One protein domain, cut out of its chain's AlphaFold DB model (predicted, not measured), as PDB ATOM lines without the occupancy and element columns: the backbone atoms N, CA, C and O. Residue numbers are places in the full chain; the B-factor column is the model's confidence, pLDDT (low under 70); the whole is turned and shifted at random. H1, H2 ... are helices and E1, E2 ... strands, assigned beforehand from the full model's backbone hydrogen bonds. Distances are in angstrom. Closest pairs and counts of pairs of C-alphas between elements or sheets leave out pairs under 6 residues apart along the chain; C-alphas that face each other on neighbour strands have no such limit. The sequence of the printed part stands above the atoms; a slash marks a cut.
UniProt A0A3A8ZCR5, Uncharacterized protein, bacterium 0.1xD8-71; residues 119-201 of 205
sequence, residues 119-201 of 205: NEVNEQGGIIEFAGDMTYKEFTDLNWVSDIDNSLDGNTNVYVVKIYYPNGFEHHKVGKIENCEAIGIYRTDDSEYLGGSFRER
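AT A GLANCE: This is residues 119 to 201 of the 205 residues of an uncharacterized protein of bacterium 0.1xD8-71 (UniProt A0A3A8ZCR5). Four long strands, E1, E2, E5 and E6, make one twisted antiparallel sheet, with the short helix H2 over one face near one end of it. At the other end the small hairpin E3 and E4 extends the chain between E2 and E5, and the short helix H1 only grazes the sheet near the beginning of E1. The printed part has 83 residues, with two named helices and six named strands in the order H1, E1, H2, E2, E3, E4, E5, E6; the class is mixed, helices and strands. The whole is compact, with a radius of gyration of the C-alphas of 13.0 A, and spans 36 by 25 by 21 A.

IN THESE COORDINATES: H1 is residues 119 to 123, beginning with C-alpha 119 at (257.128, 283.671, 314.753). E1, residues 127 to 135, is 23.5 A long and is followed at once by H2, residues 136 to 141. E2, residues 157 to 165, is 26.3 A long, from C-alpha 157 at (248.266, 305.357, 305.207). E3 is residues 169 to 171 and E4 residues 175 to 177. E5, residues 180 to 187, is 23.2 A long. E6, residues 193 to 200, is 21.3 A long and ends with C-alpha 200 at (264.039, 286.142, 293.511).

HOW THE PARTS SIT: The sheet's order is E1, E2, E5, E6, with E1 and E6 as edge strands. E1 and E2 are antiparallel at 166 degrees, with N 129 and O 162 within hydrogen-bond range at 2.8 A. E2 and E5 are antiparallel at 163 degrees, with N 161 and O 184 at 3.0 A. E5 and E6 form a hairpin, with N 183 and O 197 at 2.8 A. E3 and E4 form another hairpin, with N 171 and O 175 at 3.0 A. The closest C-alphas of E4 and E6, those of Ile 177 and Glu 200, are 6.1 A apart. H2 is on the four-stranded sheet at a height of 9.7 A, only just over E2 alone: of its 6 C-alphas 4 fall on E2 and 2 on E1. It stands up from the sheet, only just, rising 42 degrees. The closest C-alphas of H2 and E2, those of Tyr 136 and Val 158, are 5.9 A apart. H1 only grazes the sheet, with its residues 121 to 122. H1 and H2 are apart. In both helices every O i to N i+4 pair is within hydrogen-bond range.

THE WHOLE: The two C-alphas farthest apart, those of Asp 153 and Asn 167, are 35.8 A apart. The printed part has no cut. The link from H2 to E2, residues 142 to 156, is long; the other links are tight. The mean pLDDT of the printed part is 93.1, and no printed residue is under 70.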
ATOM      1  N   ASN A 119     256.714 285.049 314.488       92.50
ATOM      2  CA  ASN A 119     257.128 283.671 314.753       92.50
ATOM      3  C   ASN A 119     256.979 282.822 313.493       92.50
ATOM      4  O   ASN A 119     257.904 282.090 313.156       92.50
ATOM      5  N   GLU A 120     255.871 282.974 312.767       92.00
ATOM      6  CA  GLU A 120     255.645 282.266 311.504       92.00
ATOM      7  C   GLU A 120     256.709 282.628 310.457       92.00
ATOM      8  O   GLU A 120     257.264 281.743 309.804       92.00
ATOM      9  N   VAL A 121     257.054 283.915 310.334       94.56
ATOM     10  CA  VAL A 121     258.126 284.365 309.430       94.56
ATOM     11  C   VAL A 121     259.456 283.699 309.789       94.56
ATOM     12  O   VAL A 121     260.130 283.156 308.913       94.56
ATOM     13  N   ASN A 122     259.810 283.683 311.075       92.81
ATOM     14  CA  ASN A 122     261.056 283.083 311.550       92.81
ATOM     15  C   ASN A 122     261.078 281.555 311.371       92.81
ATOM     16  O   ASN A 122     262.103 280.999 310.981       92.81
ATOM     17  N   GLU A 123     259.961 280.866 311.619       94.25
ATOM     18  CA  GLU A 123     259.823 279.417 311.405       94.25
ATOM     19  C   GLU A 123     260.019 279.033 309.933       94.25
ATOM     20  O   GLU A 123     260.567 277.971 309.633       94.25
ATOM     21  N   GLN A 124     259.633 279.920 309.016       93.00
ATOM     22  CA  GLN A 124     259.852 279.765 307.577       93.00
ATOM     23  C   GLN A 124     261.251 280.225 307.124       93.00
ATOM     24  O   GLN A 124     261.560 280.197 305.934       93.00
ATOM     25  N   GLY A 125     262.119 280.625 308.058       93.88
ATOM     26  CA  GLY A 125     263.474 281.092 307.771       93.88
ATOM     27  C   GLY A 125     263.525 282.477 307.127       93.88
ATOM     28  O   GLY A 125     264.506 282.791 306.456       93.88
ATOM     29  N   GLY A 126     262.472 283.280 307.287       95.31
ATOM     30  CA  GLY A 126     262.414 284.659 306.826       95.31
ATOM     31  C   GLY A 126     263.113 285.625 307.778       95.31
ATOM     32  O   GLY A 126     263.152 285.427 308.990       95.31
ATOM     33  N   ILE A 127     263.642 286.703 307.211       95.62
ATOM     34  CA  ILE A 127     264.293 287.810 307.904       95.62
ATOM     35  C   ILE A 127     263.516 289.070 307.549       95.62
ATOM     36  O   ILE A 127     263.436 289.449 306.380       95.62
ATOM     37  N   ILE A 128     262.920 289.722 308.541       95.75
ATOM     38  CA  ILE A 128     262.234 290.998 308.326       95.75
ATOM     39  C   ILE A 128     263.308 292.072 308.143       95.75
ATOM     40  O   ILE A 128     264.118 292.292 309.035       95.75
ATOM     41  N   GLU A 129     263.330 292.722 306.982       95.50
ATOM     42  CA  GLU A 129     264.295 293.781 306.647       95.50
ATOM     43  C   GLU A 129     263.709 295.181 306.820       95.50
ATOM     44  O   GLU A 129     264.436 296.150 307.026       95.50
ATOM     45  N   PHE A 130     262.387 295.298 306.707       96.06
ATOM     46  CA  PHE A 130     261.670 296.549 306.901       96.06
ATOM     47  C   PHE A 130     260.263 296.259 307.405       96.06
ATOM     48  O   PHE A 130     259.606 295.338 306.919       96.06
ATOM     49  N   ALA A 131     259.792 297.071 308.345       96.38
ATOM     50  CA  ALA A 131     258.397 297.093 308.742       96.38
ATOM     51  C   ALA A 131     258.056 298.496 309.256       96.38
ATOM     52  O   ALA A 131     258.717 298.986 310.173       96.38
ATOM     53  N   GLY A 132     257.060 299.156 308.670       96.38
ATOM     54  CA  GLY A 132     256.725 300.519 309.069       96.38
ATOM     55  C   GLY A 132     255.505 301.099 308.369       96.38
ATOM     56  O   GLY A 132     255.145 300.680 307.269       96.38
ATOM     57  N   ASP A 133     254.885 302.072 309.034       95.94
ATOM     58  CA  ASP A 133     253.812 302.888 308.476       95.94
ATOM     59  C   ASP A 133     254.386 304.029 307.623       95.94
ATOM     60  O   ASP A 133     255.380 304.661 307.989       95.94
ATOM     61  N   MET A 134     253.741 304.301 306.493       96.38
ATOM     62  CA  MET A 134     254.027 305.424 305.600       96.38
ATOM     63  C   MET A 134     252.796 305.746 304.748       96.38
ATOM     64  O   MET A 134     251.797 305.027 304.776       96.38
ATOM     65  N   THR A 135     252.847 306.816 303.968       96.44
ATOM     66  CA  THR A 135     251.842 307.072 302.932       96.44
ATOM     67  C   THR A 135     252.086 306.189 301.711       96.44
ATOM     68  O   THR A 135     253.217 305.805 301.406       96.44
ATOM     69  N   TYR A 136     251.025 305.887 300.961       94.88
ATOM     70  CA  TYR A 136     251.151 305.109 299.735       94.88
ATOM     71  C   TYR A 136     252.084 305.785 298.732       94.88
ATOM     72  O   TYR A 136     252.898 305.117 298.104       94.88
ATOM     73  N   LYS A 137     252.048 307.119 298.644       94.94
ATOM     74  CA  LYS A 137     252.968 307.884 297.806       94.94
ATOM     75  C   LYS A 137     254.429 307.640 298.203       94.94
ATOM     76  O   LYS A 137     255.234 307.318 297.332       94.94
ATOM     77  N   GLU A 138     254.761 307.760 299.489       96.00
ATOM     78  CA  GLU A 138     256.120 307.491 299.984       96.00
ATOM     79  C   GLU A 138     256.568 306.072 299.631       96.00
ATOM     80  O   GLU A 138     257.684 305.896 299.153       96.00
ATOM     81  N   PHE A 139     255.687 305.079 299.779       94.88
ATOM     82  CA  PHE A 139     255.977 303.709 299.358       94.88
ATOM     83  C   PHE A 139     256.269 303.610 297.855       94.88
ATOM     84  O   PHE A 139     257.264 303.003 297.456       94.88
ATOM     85  N   THR A 140     255.421 304.202 297.009       92.81
ATOM     86  CA  THR A 140     255.606 304.143 295.552       92.81
ATOM     87  C   THR A 140     256.901 304.815 295.103       92.81
ATOM     88  O   THR A 140     257.570 304.304 294.207       92.81
ATOM     89  N   ASP A 141     257.319 305.888 295.780       93.69
ATOM     90  CA  ASP A 141     258.567 306.597 295.492       93.69
ATOM     91  C   ASP A 141     259.818 305.728 295.781       93.69
ATOM     92  O   ASP A 141     260.875 305.956 295.186       93.69
ATOM     93  N   LEU A 142     259.712 304.688 296.627       93.12
ATOM     94  CA  LEU A 142     260.801 303.731 296.889       93.12
ATOM     95  C   LEU A 142     261.096 302.807 295.698       93.12
ATOM     96  O   LEU A 142     262.152 302.174 295.668       93.12
ATOM     97  N   ASN A 143     260.178 302.698 294.729       90.75
ATOM     98  CA  ASN A 143     260.298 301.824 293.554       90.75
ATOM     99  C   ASN A 143     260.614 300.357 293.899       90.75
ATOM    100  O   ASN A 143     261.287 299.643 293.154       90.75
ATOM    101  N   TRP A 144     260.135 299.888 295.053       90.88
ATOM    102  CA  TRP A 144     260.369 298.517 295.491       90.88
ATOM    103  C   TRP A 144     259.526 297.497 294.742       90.88
ATOM    104  O   TRP A 144     259.966 296.362 294.595       90.88
ATOM    105  N   VAL A 145     258.343 297.865 294.264       86.25
ATOM    106  CA  VAL A 145     257.473 296.998 293.462       86.25
ATOM    107  C   VAL A 145     257.146 297.700 292.151       86.25
ATOM    108  O   VAL A 145     257.019 298.920 292.115       86.25
ATOM    109  N   SER A 146     257.050 296.937 291.064       79.94
ATOM    110  CA  SER A 146     256.726 297.473 289.736       79.94
ATOM    111  C   SER A 146     255.230 297.462 289.437       79.94
ATOM    112  O   SER A 146     254.774 298.212 288.580       79.94
ATOM    113  N   ASP A 147     254.482 296.589 290.111       79.00
ATOM    114  CA  ASP A 147     253.034 296.462 289.963       79.00
ATOM    115  C   ASP A 147     252.361 297.218 291.114       79.00
ATOM    116  O   ASP A 147     252.269 296.728 292.240       79.00
ATOM    117  N   ILE A 148     252.028 298.480 290.845       77.62
ATOM    118  CA  ILE A 148     251.471 299.435 291.805       77.62
ATOM    119  C   ILE A 148     250.021 299.713 291.404       77.62
ATOM    120  O   ILE A 148     249.738 300.042 290.246       77.62
ATOM    121  N   ASP A 149     249.105 299.637 292.367       80.88
ATOM    122  CA  ASP A 149     247.713 300.024 292.173       80.88
ATOM    123  C   ASP A 149     247.575 301.554 292.155       80.88
ATOM    124  O   ASP A 149     247.418 302.220 293.177       80.88
ATOM    125  N   ASN A 150     247.595 302.120 290.949       80.19
ATOM    126  CA  ASN A 150     247.430 303.558 290.733       80.19
ATOM    127  C   ASN A 150     246.023 304.086 291.075       80.19
ATOM    128  O   ASN A 150     245.785 305.288 290.949       80.19
ATOM    129  N   SER A 151     245.071 303.222 291.449       87.12
ATOM    130  CA  SER A 151     243.738 303.652 291.880       87.12
ATOM    131  C   SER A 151     243.685 304.081 293.348       87.12
ATOM    132  O   SER A 151     242.739 304.770 293.741       87.12
ATOM    133  N   LEU A 152     244.694 303.722 294.149       89.38
ATOM    134  CA  LEU A 152     244.767 304.084 295.559       89.38
ATOM    135  C   LEU A 152     245.215 305.546 295.736       89.38
ATOM    136  O   LEU A 152     246.136 306.017 295.065       89.38
ATOM    137  N   ASP A 153     244.583 306.280 296.659       92.19
ATOM    138  CA  ASP A 153     244.978 307.662 296.958       92.19
ATOM    139  C   ASP A 153     246.396 307.695 297.547       92.19
ATOM    140  O   ASP A 153     246.703 306.952 298.483       92.19
ATOM    141  N   GLY A 154     247.255 308.581 297.039       92.44
ATOM    142  CA  GLY A 154     248.650 308.683 297.478       92.44
ATOM    143  C   GLY A 154     248.827 309.044 298.960       92.44
ATOM    144  O   GLY A 154     249.857 308.711 299.538       92.44
ATOM    145  N   ASN A 155     247.836 309.673 299.597       95.25
ATOM    146  CA  ASN A 155     247.860 309.998 301.027       95.25
ATOM    147  C   ASN A 155     247.288 308.873 301.902       95.25
ATOM    148  O   ASN A 155     247.167 309.047 303.114       95.25
ATOM    149  N   THR A 156     246.903 307.737 301.315       94.06
ATOM    150  CA  THR A 156     246.445 306.568 302.074       94.06
ATOM    151  C   THR A 156     247.574 306.082 302.974       94.06
ATOM    152  O   THR A 156     248.671 305.813 302.488       94.06
ATOM    153  N   ASN A 157     247.310 305.948 304.274       96.06
ATOM    154  CA  ASN A 157     248.266 305.357 305.207       96.06
ATOM    155  C   ASN A 157     248.332 303.844 304.990       96.06
ATOM    156  O   ASN A 157     247.310 303.146 305.018       96.06
ATOM    157  N   VAL A 158     249.544 303.352 304.785       96.38
ATOM    158  CA  VAL A 158     249.838 301.945 304.567       96.38
ATOM    159  C   VAL A 158     250.924 301.477 305.522       96.38
ATOM    160  O   VAL A 158     251.872 302.197 305.827       96.38
ATOM    161  N   TYR A 159     250.802 300.231 305.951       97.44
ATOM    162  CA  TYR A 159     251.848 299.490 306.620       97.44
ATOM    163  C   TYR A 159     252.562 298.612 305.596       97.44
ATOM    164  O   TYR A 159     251.933 297.793 304.920       97.44
ATOM    165  N   VAL A 160     253.875 298.782 305.468       97.06
ATOM    166  CA  VAL A 160     254.699 298.044 304.509       97.06
ATOM    167  C   VAL A 160     255.639 297.124 305.266       97.06
ATOM    168  O   VAL A 160     256.312 297.552 306.204       97.06
ATOM    169  N   VAL A 161     255.720 295.870 304.827       96.94
ATOM    170  CA  VAL A 161     256.695 294.894 305.317       96.94
ATOM    171  C   VAL A 161     257.553 294.384 304.165       96.94
ATOM    172  O   VAL A 161     257.045 294.093 303.080       96.94
ATOM    173  N   LYS A 162     258.853 294.248 304.415       96.69
ATOM    174  CA  LYS A 162     259.815 293.603 303.524       96.69
ATOM    175  C   LYS A 162     260.461 292.439 304.259       96.69
ATOM    176  O   LYS A 162     261.036 292.630 305.329       96.69
ATOM    177  N   ILE A 163     260.372 291.250 303.677       96.69
ATOM    178  CA  ILE A 163     260.886 290.008 304.249       96.69
ATOM    179  C   ILE A 163     261.805 289.347 303.230       96.69
ATOM    180  O   ILE A 163     261.457 289.227 302.055       96.69
ATOM    181  N   TYR A 164     262.970 288.903 303.680       97.06
ATOM    182  CA  TYR A 164     263.917 288.145 302.882       97.06
ATOM    183  C   TYR A 164     264.011 286.700 303.369       97.06
ATOM    184  O   TYR A 164     264.287 286.449 304.536       97.06
ATOM    185  N   TYR A 165     263.813 285.750 302.463       96.44
ATOM    186  CA  TYR A 165     263.924 284.315 302.693       96.44
ATOM    187  C   TYR A 165     265.184 283.786 301.989       96.44
ATOM    188  O   TYR A 165     265.117 283.406 300.814       96.44
ATOM    189  N   PRO A 166     266.345 283.734 302.671       95.56
ATOM    190  CA  PRO A 166     267.609 283.306 302.065       95.56
ATOM    191  C   PRO A 166     267.565 281.872 301.523       95.56
ATOM    192  O   PRO A 166     268.172 281.581 300.502       95.56
ATOM    193  N   ASN A 167     266.804 280.983 302.165       94.94
ATOM    194  CA  ASN A 167     266.654 279.587 301.731       94.94
ATOM    195  C   ASN A 167     265.509 279.380 300.717       94.94
ATOM    196  O   ASN A 167     265.196 278.242 300.347       94.94
ATOM    197  N   GLY A 168     264.885 280.481 300.290       95.00
ATOM    198  CA  GLY A 168     263.708 280.512 299.439       95.00
ATOM    199  C   GLY A 168     262.379 280.419 300.192       95.00
ATOM    200  O   GLY A 168     262.336 280.135 301.386       95.00
ATOM    201  N   PHE A 169     261.288 280.672 299.469       95.31
ATOM    202  CA  PHE A 169     259.914 280.689 299.979       95.31
ATOM    203  C   PHE A 169     258.992 279.859 299.078       95.31
ATOM    204  O   PHE A 169     259.031 279.997 297.855       95.31
ATOM    205  N   GLU A 170     258.153 279.004 299.666       94.69
ATOM    206  CA  GLU A 170     257.212 278.154 298.926       94.69
ATOM    207  C   GLU A 170     255.885 278.890 298.696       94.69
ATOM    208  O   GLU A 170     254.995 278.902 299.550       94.69
ATOM    209  N   HIS A 171     255.722 279.506 297.524       91.06
ATOM    210  CA  HIS A 171     254.483 280.200 297.192       91.06
ATOM    211  C   HIS A 171     253.465 279.243 296.558       91.06
ATOM    212  O   HIS A 171     253.681 278.697 295.478       91.06
ATOM    213  N   HIS A 172     252.280 279.132 297.160       88.06
ATOM    214  CA  HIS A 172     251.231 278.173 296.775       88.06
ATOM    215  C   HIS A 172     250.831 278.128 295.281       88.06
ATOM    216  O   HIS A 172     250.334 277.100 294.828       88.06
ATOM    217  N   LYS A 173     251.001 279.219 294.514       90.19
ATOM    218  CA  LYS A 173     250.696 279.249 293.063       90.19
ATOM    219  C   LYS A 173     251.896 279.029 292.148       90.19
ATOM    220  O   LYS A 173     251.696 278.584 291.024       90.19
ATOM    221  N   VAL A 174     253.099 279.413 292.576       89.31
ATOM    222  CA  VAL A 174     254.279 279.462 291.685       89.31
ATOM    223  C   VAL A 174     255.390 278.504 292.111       89.31
ATOM    224  O   VAL A 174     256.343 278.321 291.363       89.31
ATOM    225  N   GLY A 175     255.235 277.842 293.259       93.75
ATOM    226  CA  GLY A 175     256.225 276.942 293.836       93.75
ATOM    227  C   GLY A 175     257.307 277.686 294.617       93.75
ATOM    228  O   GLY A 175     257.143 278.855 294.986       93.75
ATOM    229  N   LYS A 176     258.422 276.993 294.860       95.69
ATOM    230  CA  LYS A 176     259.604 277.551 295.518       95.69
ATOM    231  C   LYS A 176     260.226 278.691 294.709       95.69
ATOM    232  O   LYS A 176     260.581 278.517 293.546       95.69
ATOM    233  N   ILE A 177     260.423 279.829 295.365       95.38
ATOM    234  CA  ILE A 177     261.200 280.968 294.871       95.38
ATOM    235  C   ILE A 177     262.499 280.995 295.675       95.38
ATOM    236  O   ILE A 177     262.451 281.197 296.886       95.38
ATOM    237  N   GLU A 178     263.645 280.760 295.041       95.75
ATOM    238  CA  GLU A 178     264.952 280.834 295.711       95.75
ATOM    239  C   GLU A 178     265.294 282.287 296.082       95.75
ATOM    240  O   GLU A 178     264.829 283.218 295.423       95.75
ATOM    241  N   ASN A 179     266.080 282.488 297.150       95.81
ATOM    242  CA  ASN A 179     266.511 283.814 297.629       95.81
ATOM    243  C   ASN A 179     265.370 284.853 297.623       95.81
ATOM    244  O   ASN A 179     265.499 285.943 297.060       95.81
ATOM    245  N   CYS A 180     264.206 284.488 298.161       96.12
ATOM    246  CA  CYS A 180     262.982 285.234 297.903       96.12
ATOM    247  C   CYS A 180     262.932 286.534 298.708       96.12
ATOM    248  O   CYS A 180     263.028 286.534 299.931       96.12
ATOM    249  N   GLU A 181     262.713 287.648 298.022       96.25
ATOM    250  CA  GLU A 181     262.281 288.903 298.615       96.25
ATOM    251  C   GLU A 181     260.766 289.041 298.461       96.25
ATOM    252  O   GLU A 181     260.233 289.071 297.345       96.25
ATOM    253  N   ALA A 182     260.085 289.137 299.598       95.75
ATOM    254  CA  ALA A 182     258.654 289.348 299.704       95.75
ATOM    255  C   ALA A 182     258.368 290.754 300.238       95.75
ATOM    256  O   ALA A 182     258.947 291.189 301.234       95.75
ATOM    257  N   ILE A 183     257.448 291.456 299.587       96.31
ATOM    258  CA  ILE A 183     256.974 292.778 299.994       96.31
ATOM    259  C   ILE A 183     255.463 292.705 300.126       96.31
ATOM    260  O   ILE A 183     254.792 292.284 299.186       96.31
ATOM    261  N   GLY A 184     254.939 293.106 301.279       94.88
ATOM    262  CA  GLY A 184     253.506 293.182 301.545       94.88
ATOM    263  C   GLY A 184     253.092 294.600 301.909       94.88
ATOM    264  O   GLY A 184     253.793 295.273 302.665       94.88
ATOM    265  N   ILE A 185     251.955 295.035 301.373       95.38
ATOM    266  CA  ILE A 185     251.369 296.354 301.596       95.38
ATOM    267  C   ILE A 185     249.995 296.139 302.223       95.38
ATOM    268  O   ILE A 185     249.169 295.401 301.683       95.38
ATOM    269  N   TYR A 186     249.747 296.789 303.352       95.19
ATOM    270  CA  TYR A 186     248.508 296.656 304.110       95.19
ATOM    271  C   TYR A 186     247.944 298.034 304.424       95.19
ATOM    272  O   TYR A 186     248.701 298.965 304.679       95.19
ATOM    273  N   ARG A 187     246.622 298.195 304.443       94.00
ATOM    274  CA  ARG A 187     246.006 299.432 304.930       94.00
ATOM    275  C   ARG A 187     246.137 299.496 306.449       94.00
ATOM    276  O   ARG A 187     245.812 298.537 307.144       94.00
ATOM    277  N   THR A 188     246.581 300.633 306.977       94.06
ATOM    278  CA  THR A 188     246.847 300.782 308.418       94.06
ATOM    279  C   THR A 188     245.583 300.632 309.281       94.06
ATOM    280  O   THR A 188     245.683 300.100 310.391       94.06
ATOM    281  N   ASP A 189     244.422 301.068 308.772       90.19
ATOM    282  CA  ASP A 189     243.162 301.190 309.525       90.19
ATOM    283  C   ASP A 189     242.487 299.845 309.837       90.19
ATOM    284  O   ASP A 189     242.003 299.629 310.949       90.19
ATOM    285  N   ASP A 190     242.432 298.947 308.855       91.88
ATOM    286  CA  ASP A 190     241.696 297.679 308.913       91.88
ATOM    287  C   ASP A 190     242.581 296.456 308.633       91.88
ATOM    288  O   ASP A 190     242.097 295.325 308.685       91.88
ATOM    289  N   SER A 191     243.882 296.666 308.401       93.44
ATOM    290  CA  SER A 191     244.850 295.621 308.043       93.44
ATOM    291  C   SER A 191     244.519 294.895 306.732       93.44
ATOM    292  O   SER A 191     245.001 293.783 306.506       93.44
ATOM    293  N   GLU A 192     243.712 295.500 305.849       93.12
ATOM    294  CA  GLU A 192     243.415 294.936 304.532       93.12
ATOM    295  C   GLU A 192     244.699 294.813 303.704       93.12
ATOM    296  O   GLU A 192     245.468 295.765 303.588       93.12
ATOM    297  N   TYR A 193     244.923 293.645 303.102       92.38
ATOM    298  CA  TYR A 193     246.018 293.444 302.159       92.38
ATOM    299  C   TYR A 193     245.731 294.183 300.850       92.38
ATOM    300  O   TYR A 193     244.747 293.895 300.173       92.38
ATOM    301  N   LEU A 194     246.612 295.111 300.483       91.19
ATOM    302  CA  LEU A 194     246.476 295.961 299.297       91.19
ATOM    303  C   LEU A 194     247.317 295.475 298.114       91.19
ATOM    304  O   LEU A 194     247.219 296.023 297.020       91.19
ATOM    305  N   GLY A 195     248.157 294.465 298.328       89.62
ATOM    306  CA  GLY A 195     249.038 293.917 297.308       89.62
ATOM    307  C   GLY A 195     250.473 293.782 297.790       89.62
ATOM    308  O   GLY A 195     250.800 293.946 298.968       89.62
ATOM    309  N   GLY A 196     251.348 293.419 296.864       90.00
ATOM    310  CA  GLY A 196     252.721 293.090 297.184       90.00
ATOM    311  C   GLY A 196     253.427 292.390 296.038       90.00
ATOM    312  O   GLY A 196     252.898 292.266 294.938       90.00
ATOM    313  N   SER A 197     254.635 291.922 296.308       92.31
ATOM    314  CA  SER A 197     255.459 291.240 295.319       92.31
ATOM    315  C   SER A 197     256.265 290.134 295.973       92.31
ATOM    316  O   SER A 197     256.745 290.288 297.093       92.31
ATOM    317  N   PHE A 198     256.478 289.059 295.222       93.81
ATOM    318  CA  PHE A 198     257.463 288.030 295.522       93.81
ATOM    319  C   PHE A 198     258.425 287.969 294.344       93.81
ATOM    320  O   PHE A 198     257.992 287.821 293.201       93.81
ATOM    321  N   ARG A 199     259.722 288.105 294.605       93.31
ATOM    322  CA  ARG A 199     260.753 287.981 293.571       93.31
ATOM    323  C   ARG A 199     261.968 287.255 294.104       93.31
ATOM    324  O   ARG A 199     262.264 287.323 295.291       93.31
ATOM    325  N   GLU A 200     262.686 286.593 293.215       94.62
ATOM    326  CA  GLU A 200     264.039 286.142 293.511       94.62
ATOM    327  C   GLU A 200     264.960 287.366 293.583       94.62
ATOM    328  O   GLU A 200     264.974 288.213 292.683       94.62
ATOM    329  N   ARG A 201     265.702 287.495 294.682       92.06
ATOM    330  CA  ARG A 201     266.739 288.512 294.828       92.06
ATOM    331  C   ARG A 201     268.002 288.007 294.145       92.06
ATOM    332  O   ARG A 201     268.490 286.926 294.462       92.06
TER     333      ARG A 201